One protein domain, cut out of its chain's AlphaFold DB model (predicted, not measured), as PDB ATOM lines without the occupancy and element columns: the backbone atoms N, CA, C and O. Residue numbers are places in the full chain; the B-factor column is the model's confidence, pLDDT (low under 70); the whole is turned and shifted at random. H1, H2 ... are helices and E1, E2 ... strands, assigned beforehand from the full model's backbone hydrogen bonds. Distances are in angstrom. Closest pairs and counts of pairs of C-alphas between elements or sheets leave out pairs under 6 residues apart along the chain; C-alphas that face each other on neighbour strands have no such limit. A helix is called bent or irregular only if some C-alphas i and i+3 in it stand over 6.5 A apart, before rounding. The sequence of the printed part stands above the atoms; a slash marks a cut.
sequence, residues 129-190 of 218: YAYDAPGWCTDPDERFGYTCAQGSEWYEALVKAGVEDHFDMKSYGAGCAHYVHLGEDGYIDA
ATOM      1  N   TYR A 129     304.454  11.452 -41.402       96.44
ATOM      2  CA  TYR A 129     303.650  12.622 -41.074       96.44
ATOM      3  C   TYR A 129     302.798  12.353 -39.833       96.44
ATOM      4  O   TYR A 129     302.115  11.334 -39.739       96.44
ATOM      5  N   ALA A 130     302.805  13.291 -38.887       95.94
ATOM      6  CA  ALA A 130     301.889  13.255 -37.752       95.94
ATOM      7  C   ALA A 130     300.448  13.529 -38.211       95.94
ATOM      8  O   ALA A 130     300.220  14.305 -39.142       95.94
ATOM      9  N   TYR A 131     299.472  12.931 -37.531       97.06
ATOM     10  CA  TYR A 131     298.064  13.211 -37.812       97.06
ATOM     11  C   TYR A 131     297.671  14.652 -37.451       97.06
ATOM     12  O   TYR A 131     298.036  15.152 -36.385       97.06
ATOM     13  N   ASP A 132     296.825  15.266 -38.279       95.62
ATOM     14  CA  ASP A 132     296.111  16.511 -37.972       95.62
ATOM     15  C   ASP A 132     294.671  16.184 -37.543       95.62
ATOM     16  O   ASP A 132     293.709  16.256 -38.316       95.62
ATOM     17  N   ALA A 133     294.546  15.719 -36.298       94.31
ATOM     18  CA  ALA A 133     293.304  15.208 -35.727       94.31
ATOM     19  C   ALA A 133     293.058  15.743 -34.304       94.31
ATOM     20  O   ALA A 133     294.010  16.062 -33.584       94.31
ATOM     21  N   PRO A 134     291.793  15.809 -33.846       91.44
ATOM     22  CA  PRO A 134     291.481  16.165 -32.465       91.44
ATOM     23  C   PRO A 134     292.150  15.218 -31.460       91.44
ATOM     24  O   PRO A 134     292.071  14.004 -31.597       91.44
ATOM     25  N   GLY A 135     292.741  15.757 -30.388       90.31
ATOM     26  CA  GLY A 135     293.518  14.964 -29.418       90.31
ATOM     27  C   GLY A 135     292.730  13.947 -28.577       90.31
ATOM     28  O   GLY A 135     293.327  13.215 -27.797       90.31
ATOM     29  N   TRP A 136     291.399  13.908 -28.693       90.19
ATOM     30  CA  TRP A 136     290.560  12.862 -28.097       90.19
ATOM     31  C   TRP A 136     290.369  11.651 -29.023       90.19
ATOM     32  O   TRP A 136     289.889  10.615 -28.566       90.19
ATOM     33  N   CYS A 137     290.714  11.777 -30.308       91.69
ATOM     34  CA  CYS A 137     290.615  10.715 -31.297       91.69
ATOM     35  C   CYS A 137     291.858   9.822 -31.218       91.69
ATOM     36  O   CYS A 137     292.985  10.301 -31.337       91.69
ATOM     37  N   THR A 138     291.648   8.525 -30.999       92.38
ATOM     38  CA  THR A 138     292.730   7.551 -30.773       92.38
ATOM     39  C   THR A 138     292.802   6.465 -31.841       92.38
ATOM     40  O   THR A 138     293.739   5.678 -31.840       92.38
ATOM     41  N   ASP A 139     291.801   6.364 -32.715       96.44
ATOM     42  CA  ASP A 139     291.747   5.341 -33.758       96.44
ATOM     43  C   ASP A 139     292.525   5.820 -35.001       96.44
ATOM     44  O   ASP A 139     292.213   6.901 -35.503       96.44
ATOM     45  N   PRO A 140     293.533   5.075 -35.499       96.75
ATOM     46  CA  PRO A 140     294.363   5.525 -36.619       96.75
ATOM     47  C   PRO A 140     293.578   5.857 -37.892       96.75
ATOM     48  O   PRO A 140     293.845   6.882 -38.517       96.75
ATOM     49  N   ASP A 141     292.571   5.048 -38.244       97.50
ATOM     50  CA  ASP A 141     291.725   5.311 -39.414       97.50
ATOM     51  C   ASP A 141     290.951   6.623 -39.231       97.50
ATOM     52  O   ASP A 141     290.870   7.440 -40.144       97.50
ATOM     53  N   GLU A 142     290.406   6.871 -38.040       97.38
ATOM     54  CA  GLU A 142     289.681   8.109 -37.744       97.38
ATOM     55  C   GLU A 142     290.607   9.338 -37.722       97.38
ATOM     56  O   GLU A 142     290.279  10.360 -38.332       97.38
ATOM     57  N   ARG A 143     291.789   9.240 -37.095       97.56
ATOM     58  CA  ARG A 143     292.805  10.310 -37.089       97.56
ATOM     59  C   ARG A 143     293.257  10.645 -38.513       97.56
ATOM     60  O   ARG A 143     293.378  11.823 -38.864       97.56
ATOM     61  N   PHE A 144     293.455   9.629 -39.351       97.88
ATOM     62  CA  PHE A 144     293.774   9.828 -40.760       97.88
ATOM     63  C   PHE A 144     292.603  10.451 -41.527       97.88
ATOM     64  O   PHE A 144     292.810  11.363 -42.321       97.88
ATOM     65  N   GLY A 145     291.366  10.047 -41.228       97.44
ATOM     66  CA  GLY A 145     290.153  10.651 -41.783       97.44
ATOM     67  C   GLY A 145     290.065  12.153 -41.517       97.44
ATOM     68  O   GLY A 145     289.849  12.921 -42.455       97.44
ATOM     69  N   TYR A 146     290.310  12.585 -40.274       96.81
ATOM     70  CA  TYR A 146     290.429  14.010 -39.949       96.81
ATOM     71  C   TYR A 146     291.545  14.673 -40.752       96.81
ATOM     72  O   TYR A 146     291.292  15.691 -41.391       96.81
ATOM     73  N   THR A 147     292.731  14.061 -40.793       96.88
ATOM     74  CA  THR A 147     293.892  14.582 -41.534       96.88
ATOM     75  C   THR A 147     293.567  14.811 -43.016       96.88
ATOM     76  O   THR A 147     293.860  15.873 -43.556       96.88
ATOM     77  N   CYS A 148     292.900  13.858 -43.674       96.44
ATOM     78  CA  CYS A 148     292.469  13.984 -45.069       96.44
ATOM     79  C   CYS A 148     291.351  15.017 -45.272       96.44
ATOM     80  O   CYS A 148     291.232  15.593 -46.354       96.44
ATOM     81  N   ALA A 149     290.508  15.230 -44.262       96.19
ATOM     82  CA  ALA A 149     289.398  16.172 -44.322       96.19
ATOM     83  C   ALA A 149     289.842  17.630 -44.115       96.19
ATOM     84  O   ALA A 149     289.151  18.542 -44.590       96.19
ATOM     85  N   GLN A 150     290.971  17.867 -43.434       91.81
ATOM     86  CA  GLN A 150     291.474  19.215 -43.162       91.81
ATOM     87  C   GLN A 150     291.635  20.038 -44.445       91.81
ATOM     88  O   GLN A 150     292.177  19.586 -45.452       91.81
ATOM     89  N   GLY A 151     291.131  21.274 -44.413       88.62
ATOM     90  CA  GLY A 151     291.180  22.202 -45.546       88.62
ATOM     91  C   GLY A 151     290.271  21.847 -46.731       88.62
ATOM     92  O   GLY A 151     290.320  22.523 -47.758       88.62
ATOM     93  N   SER A 152     289.436  20.808 -46.623       94.69
ATOM     94  CA  SER A 152     288.450  20.483 -47.655       94.69
ATOM     95  C   SER A 152     287.157  21.292 -47.490       94.69
ATOM     96  O   SER A 152     286.624  21.444 -46.390       94.69
ATOM     97  N   GLU A 153     286.588  21.763 -48.606       96.69
ATOM     98  CA  GLU A 153     285.362  22.583 -48.590       96.69
ATOM     99  C   GLU A 153     284.159  21.851 -47.969       96.69
ATOM    100  O   GLU A 153     283.297  22.466 -47.338       96.69
ATOM    101  N   TRP A 154     284.078  20.527 -48.148       95.75
ATOM    102  CA  TRP A 154     282.976  19.731 -47.611       95.75
ATOM    103  C   TRP A 154     283.072  19.600 -46.089       95.75
ATOM    104  O   TRP A 154     282.046  19.697 -45.415       95.75
ATOM    105  N   TYR A 155     284.279  19.431 -45.543       96.19
ATOM    106  CA  TYR A 155     284.472  19.324 -44.103       96.19
ATOM    107  C   TYR A 155     284.208  20.665 -43.415       96.19
ATOM    108  O   TYR A 155     283.458  20.720 -42.441       96.19
ATOM    109  N   GLU A 156     284.691  21.769 -43.993       95.69
ATOM    110  CA  GLU A 156     284.369  23.121 -43.517       95.69
ATOM    111  C   GLU A 156     282.855  23.389 -43.498       95.69
ATOM    112  O   GLU A 156     282.340  24.034 -42.580       95.69
ATOM    113  N   ALA A 157     282.113  22.875 -44.485       96.94
ATOM    114  CA  ALA A 157     280.659  22.995 -44.520       96.94
ATOM    115  C   ALA A 157     279.970  22.209 -43.390       96.94
ATOM    116  O   ALA A 157     278.994  22.715 -42.827       96.94
ATOM    117  N   LEU A 158     280.470  21.018 -43.036       96.12
ATOM    118  CA  LEU A 158     279.967  20.237 -41.899       96.12
ATOM    119  C   LEU A 158     280.219  20.959 -40.573       96.12
ATOM    120  O   LEU A 158     279.273  21.145 -39.807       96.12
ATOM    121  N   VAL A 159     281.445  21.451 -40.362       94.69
ATOM    122  CA  VAL A 159     281.830  22.225 -39.168       94.69
ATOM    123  C   VAL A 159     280.971  23.483 -39.038       94.69
ATOM    124  O   VAL A 159     280.433  23.792 -37.978       94.69
ATOM    125  N   LYS A 160     280.757  24.215 -40.138       96.75
ATOM    126  CA  LYS A 160     279.905  25.414 -40.143       96.75
ATOM    127  C   LYS A 160     278.440  25.104 -39.826       96.75
ATOM    128  O   LYS A 160     277.742  25.956 -39.273       96.75
ATOM    129  N   ALA A 161     277.962  23.928 -40.217       96.94
ATOM    130  CA  ALA A 161     276.619  23.462 -39.908       96.94
ATOM    131  C   ALA A 161     276.498  22.868 -38.489       96.94
ATOM    132  O   ALA A 161     275.368  22.682 -38.034       96.94
ATOM    133  N   GLY A 162     277.615  22.621 -37.791       96.12
ATOM    134  CA  GLY A 162     277.650  22.023 -36.454       96.12
ATOM    135  C   GLY A 162     277.196  20.563 -36.449       96.12
ATOM    136  O   GLY A 162     276.439  20.158 -35.567       96.12
ATOM    137  N   VAL A 163     277.550  19.813 -37.497       96.50
ATOM    138  CA  VAL A 163     277.162  18.404 -37.693       96.50
ATOM    139  C   VAL A 163     278.349  17.505 -38.051       96.50
ATOM    140  O   VAL A 163     278.155  16.361 -38.453       96.50
ATOM    141  N   GLU A 164     279.572  18.010 -37.931       93.50
ATOM    142  CA  GLU A 164     280.822  17.295 -38.186       93.50
ATOM    143  C   GLU A 164     280.952  16.024 -37.342       93.50
ATOM    144  O   GLU A 164     281.321  14.985 -37.881       93.50
ATOM    145  N   ASP A 165     280.509  16.063 -36.082       90.62
ATOM    146  CA  ASP A 165     280.512  14.917 -35.160       90.62
ATOM    147  C   ASP A 165     279.548  13.787 -35.587       90.62
ATOM    148  O   ASP A 165     279.522  12.711 -34.990       90.62
ATOM    149  N   HIS A 166     278.711  14.019 -36.606       93.81
ATOM    150  CA  HIS A 166     277.819  13.010 -37.184       93.81
ATOM    151  C   HIS A 166     278.375  12.363 -38.455       93.81
ATOM    152  O   HIS A 166     277.736  11.463 -39.008       93.81
ATOM    153  N   PHE A 167     279.528  12.819 -38.939       95.44
ATOM    154  CA  PHE A 167     280.202  12.220 -40.078       95.44
ATOM    155  C   PHE A 167     281.120  11.092 -39.608       95.44
ATOM    156  O   PHE A 167     281.889  11.248 -38.664       95.44
ATOM    157  N   ASP A 168     281.051   9.946 -40.281       96.50
ATOM    158  CA  ASP A 168     281.882   8.789 -39.955       96.50
ATOM    159  C   ASP A 168     283.306   8.977 -40.501       96.50
ATOM    160  O   ASP A 168     283.653   8.511 -41.592       96.50
ATOM    161  N   MET A 169     284.125   9.703 -39.733       96.56
ATOM    162  CA  MET A 169     285.521   9.986 -40.073       96.56
ATOM    163  C   MET A 169     286.372   8.727 -40.154       96.56
ATOM    164  O   MET A 169     287.276   8.661 -40.983       96.56
ATOM    165  N   LYS A 170     286.048   7.703 -39.362       97.12
ATOM    166  CA  LYS A 170     286.754   6.426 -39.394       97.12
ATOM    167  C   LYS A 170     286.589   5.742 -40.746       97.12
ATOM    168  O   LYS A 170     287.574   5.393 -41.392       97.12
ATOM    169  N   SER A 171     285.346   5.584 -41.201       97.31
ATOM    170  CA  SER A 171     285.071   4.987 -42.512       97.31
ATOM    171  C   SER A 171     285.676   5.807 -43.656       97.31
ATOM    172  O   SER A 171     286.140   5.232 -44.641       97.31
ATOM    173  N   TYR A 172     285.687   7.139 -43.538       96.88
ATOM    174  CA  TYR A 172     286.320   8.011 -44.527       96.88
ATOM    175  C   TYR A 172     287.840   7.820 -44.585       96.88
ATOM    176  O   TYR A 172     288.369   7.576 -45.668       96.88
ATOM    177  N   GLY A 173     288.526   7.845 -43.440       97.31
ATOM    178  CA  GLY A 173     289.974   7.651 -43.372       97.31
ATOM    179  C   GLY A 173     290.419   6.274 -43.857       97.31
ATOM    180  O   GLY A 173     291.335   6.194 -44.674       97.31
ATOM    181  N   ALA A 174     289.696   5.208 -43.499       96.56
ATOM    182  CA  ALA A 174     289.933   3.871 -44.049       96.56
ATOM    183  C   ALA A 174     289.820   3.841 -45.590       96.56
ATOM    184  O   ALA A 174     290.555   3.122 -46.266       96.56
ATOM    185  N   GLY A 175     288.923   4.651 -46.164       96.62
ATOM    186  CA  GLY A 175     288.798   4.838 -47.613       96.62
ATOM    187  C   GLY A 175     289.896   5.705 -48.242       96.62
ATOM    188  O   GLY A 175     290.102   5.640 -49.450       96.62
ATOM    189  N   CYS A 176     290.610   6.515 -47.461       95.56
ATOM    190  CA  CYS A 176     291.754   7.298 -47.931       95.56
ATOM    191  C   CYS A 176     293.079   6.529 -47.825       95.56
ATOM    192  O   CYS A 176     294.026   6.853 -48.540       95.56
ATOM    193  N   ALA A 177     293.160   5.502 -46.975       95.06
ATOM    194  CA  ALA A 177     294.414   4.875 -46.559       95.06
ATOM    195  C   ALA A 177     295.075   3.926 -47.591       95.06
ATOM    196  O   ALA A 177     295.899   3.087 -47.241       95.06
ATOM    197  N   HIS A 178     294.733   4.018 -48.880       90.50
ATOM    198  CA  HIS A 178     295.156   3.047 -49.902       90.50
ATOM    199  C   HIS A 178     296.668   2.973 -50.155       90.50
ATOM    200  O   HIS A 178     297.153   1.931 -50.595       90.50
ATOM    201  N   TYR A 179     297.388   4.067 -49.916       92.38
ATOM    202  CA  TYR A 179     298.824   4.194 -50.183       92.38
ATOM    203  C   TYR A 179     299.574   4.747 -48.974       92.38
ATOM    204  O   TYR A 179     300.553   5.469 -49.122       92.38
ATOM    205  N   VAL A 180     299.090   4.443 -47.772       95.62
ATOM    206  CA  VAL A 180     299.753   4.846 -46.535       95.62
ATOM    207  C   VAL A 180     299.818   3.683 -45.559       95.62
ATOM    208  O   VAL A 180     298.955   2.806 -45.552       95.62
ATOM    209  N   HIS A 181     300.830   3.710 -44.705       95.88
ATOM    210  CA  HIS A 181     300.925   2.842 -43.541       95.88
ATOM    211  C   HIS A 181     300.517   3.647 -42.309       95.88
ATOM    212  O   HIS A 181     301.175   4.632 -41.981       95.88
ATOM    213  N   LEU A 182     299.410   3.271 -41.666       97.19
ATOM    214  CA  LEU A 182     298.888   3.969 -40.490       97.19
ATOM    215  C   LEU A 182     299.541   3.421 -39.217       97.19
ATOM    216  O   LEU A 182     299.419   2.236 -38.915       97.19
ATOM    217  N   GLY A 183     300.197   4.296 -38.459       95.81
ATOM    218  CA  GLY A 183     300.685   4.027 -37.110       95.81
ATOM    219  C   GLY A 183     299.811   4.680 -36.043       95.81
ATOM    220  O   GLY A 183     298.785   5.302 -36.334       95.81
ATOM    221  N   GLU A 184     300.237   4.554 -34.786       93.62
ATOM    222  CA  GLU A 184     299.525   5.115 -33.632       93.62
ATOM    223  C   GLU A 184     299.464   6.648 -33.687       93.62
ATOM    224  O   GLU A 184     298.382   7.218 -33.539       93.62
ATOM    225  N   ASP A 185     300.593   7.306 -33.974       93.31
ATOM    226  CA  ASP A 185     300.740   8.770 -33.898       93.31
ATOM    227  C   ASP A 185     300.892   9.494 -35.236       93.31
ATOM    228  O   ASP A 185     300.817  10.725 -35.300       93.31
ATOM    229  N   GLY A 186     301.046   8.742 -36.316       96.81
ATOM    230  CA  GLY A 186     301.167   9.290 -37.654       96.81
ATOM    231  C   GLY A 186     301.033   8.210 -38.708       96.81
ATOM    232  O   GLY A 186     300.604   7.094 -38.421       96.81
ATOM    233  N   TYR A 187     301.413   8.552 -39.927       97.56
ATOM    234  CA  TYR A 187     301.360   7.660 -41.072       97.56
ATOM    235  C   TYR A 187     302.581   7.851 -41.970       97.56
ATOM    236  O   TYR A 187     303.201   8.916 -41.974       97.56
ATOM    237  N   ILE A 188     302.896   6.824 -42.754       97.38
ATOM    238  CA  ILE A 188     303.883   6.895 -43.834       97.38
ATOM    239  C   ILE A 188     303.185   6.933 -45.181       97.38
ATOM    240  O   ILE A 188     302.285   6.132 -45.420       97.38
ATOM    241  N   ASP A 189     303.630   7.817 -46.071       95.69
ATOM    242  CA  ASP A 189     303.266   7.776 -47.488       95.69
ATOM    243  C   ASP A 189     304.045   6.665 -48.207       95.69
ATOM    244  O   ASP A 189     305.238   6.789 -48.477       95.69
ATOM    245  N   ALA A 190     303.350   5.574 -48.532       92.56
ATOM    246  CA  ALA A 190     303.927   4.389 -49.161       92.56
ATOM    247  C   ALA A 190     304.231   4.581 -50.661       92.56
ATOM    248  O   ALA A 190     304.728   3.662 -51.313       92.56
TER     249      ALA A 190
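What this domain is: This is residues 129 to 190 of the 218 residues of an uncharacterized protein of Slackia heliotrinireducens (strain ATCC 29202 / DSM 20476 / NCTC 11029 / RHS 1) (UniProt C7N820). Two helices, H1 and H3, cross at about a right angle to make the core of an elongated domain, with a small two-stranded hairpin, E1 and E2, at one end and the helix H2 at the other. The first printed stretch, residues 129 to 139, begins beside E2, where residues 129 to 130 pair with it, and loops round to the start of H1. The printed part has 62 residues, with three named helices and then two named strands along the chain; the sheet has the order E1 - E2, antiparallel, and the class is mostly helix. The whole is compact, with a radius of gyration of the C-alphas of 11.2 A, and the C-alphas span 34 by 21 by 17 A.

Where its parts are: The printed part begins at Tyr 129, with its C-alpha at (303.650, 12.622, -41.074). H1 holds residues 140 to 149 and begins with C-alpha 140 at (294.363, 5.525, -36.619); it is 14.0 A from first to last C-alpha. H2 holds residues 153 to 161 and is 12.4 A long. H3, residues 169 to 179, is the longest helix at 17.7 A; it is irregular, with C-alphas 176 and 179 8.0 A apart. E1, residues 180 to 182, is 6.2 A long. E2, residues 186 to 189, is 10.2 A long and ends with C-alpha 189 at (303.266, 7.776, -47.488).

How they stand to each other: H1 touches H3, with 32 pairs of C-alphas within 8 A. The closest are those of Gly 145 and Gly 173, 3.4 A apart, and the lines of the two helices stand about perpendicular, at 88 degrees. H1 and H2 are close but not clearly touching; their closest C-alphas are those of Ala 149 and Tyr 155, 5.9 A apart, and their lines are about perpendicular, at 82 degrees. H2 is apart from H3, E1 and E2. E1 and E2 form a hairpin, antiparallel at 161 degrees between their directions. N 181 and O 188 are within hydrogen-bond range at 2.9 A, as are N 188 and O 181 at 2.9 A. The closest C-alphas of H1 and E1 are those of Pro 140 and Leu 182, 6.2 A apart. In H1 and H2 every O i to N i+4 pair is within hydrogen-bond range; in H3 5 of 7 are.

The domain as a whole: The two C-alphas farthest apart are those of Ala 161, in H2, and Ala 190, at 34.6 A. The printed part has no cut. The links from H1 to H2, H3 to E1 and E1 to E2 are tight, the link from H2 to H3 is short, and none is long. The mean pLDDT of the printed part is 95.3, and no printed residue is under 70.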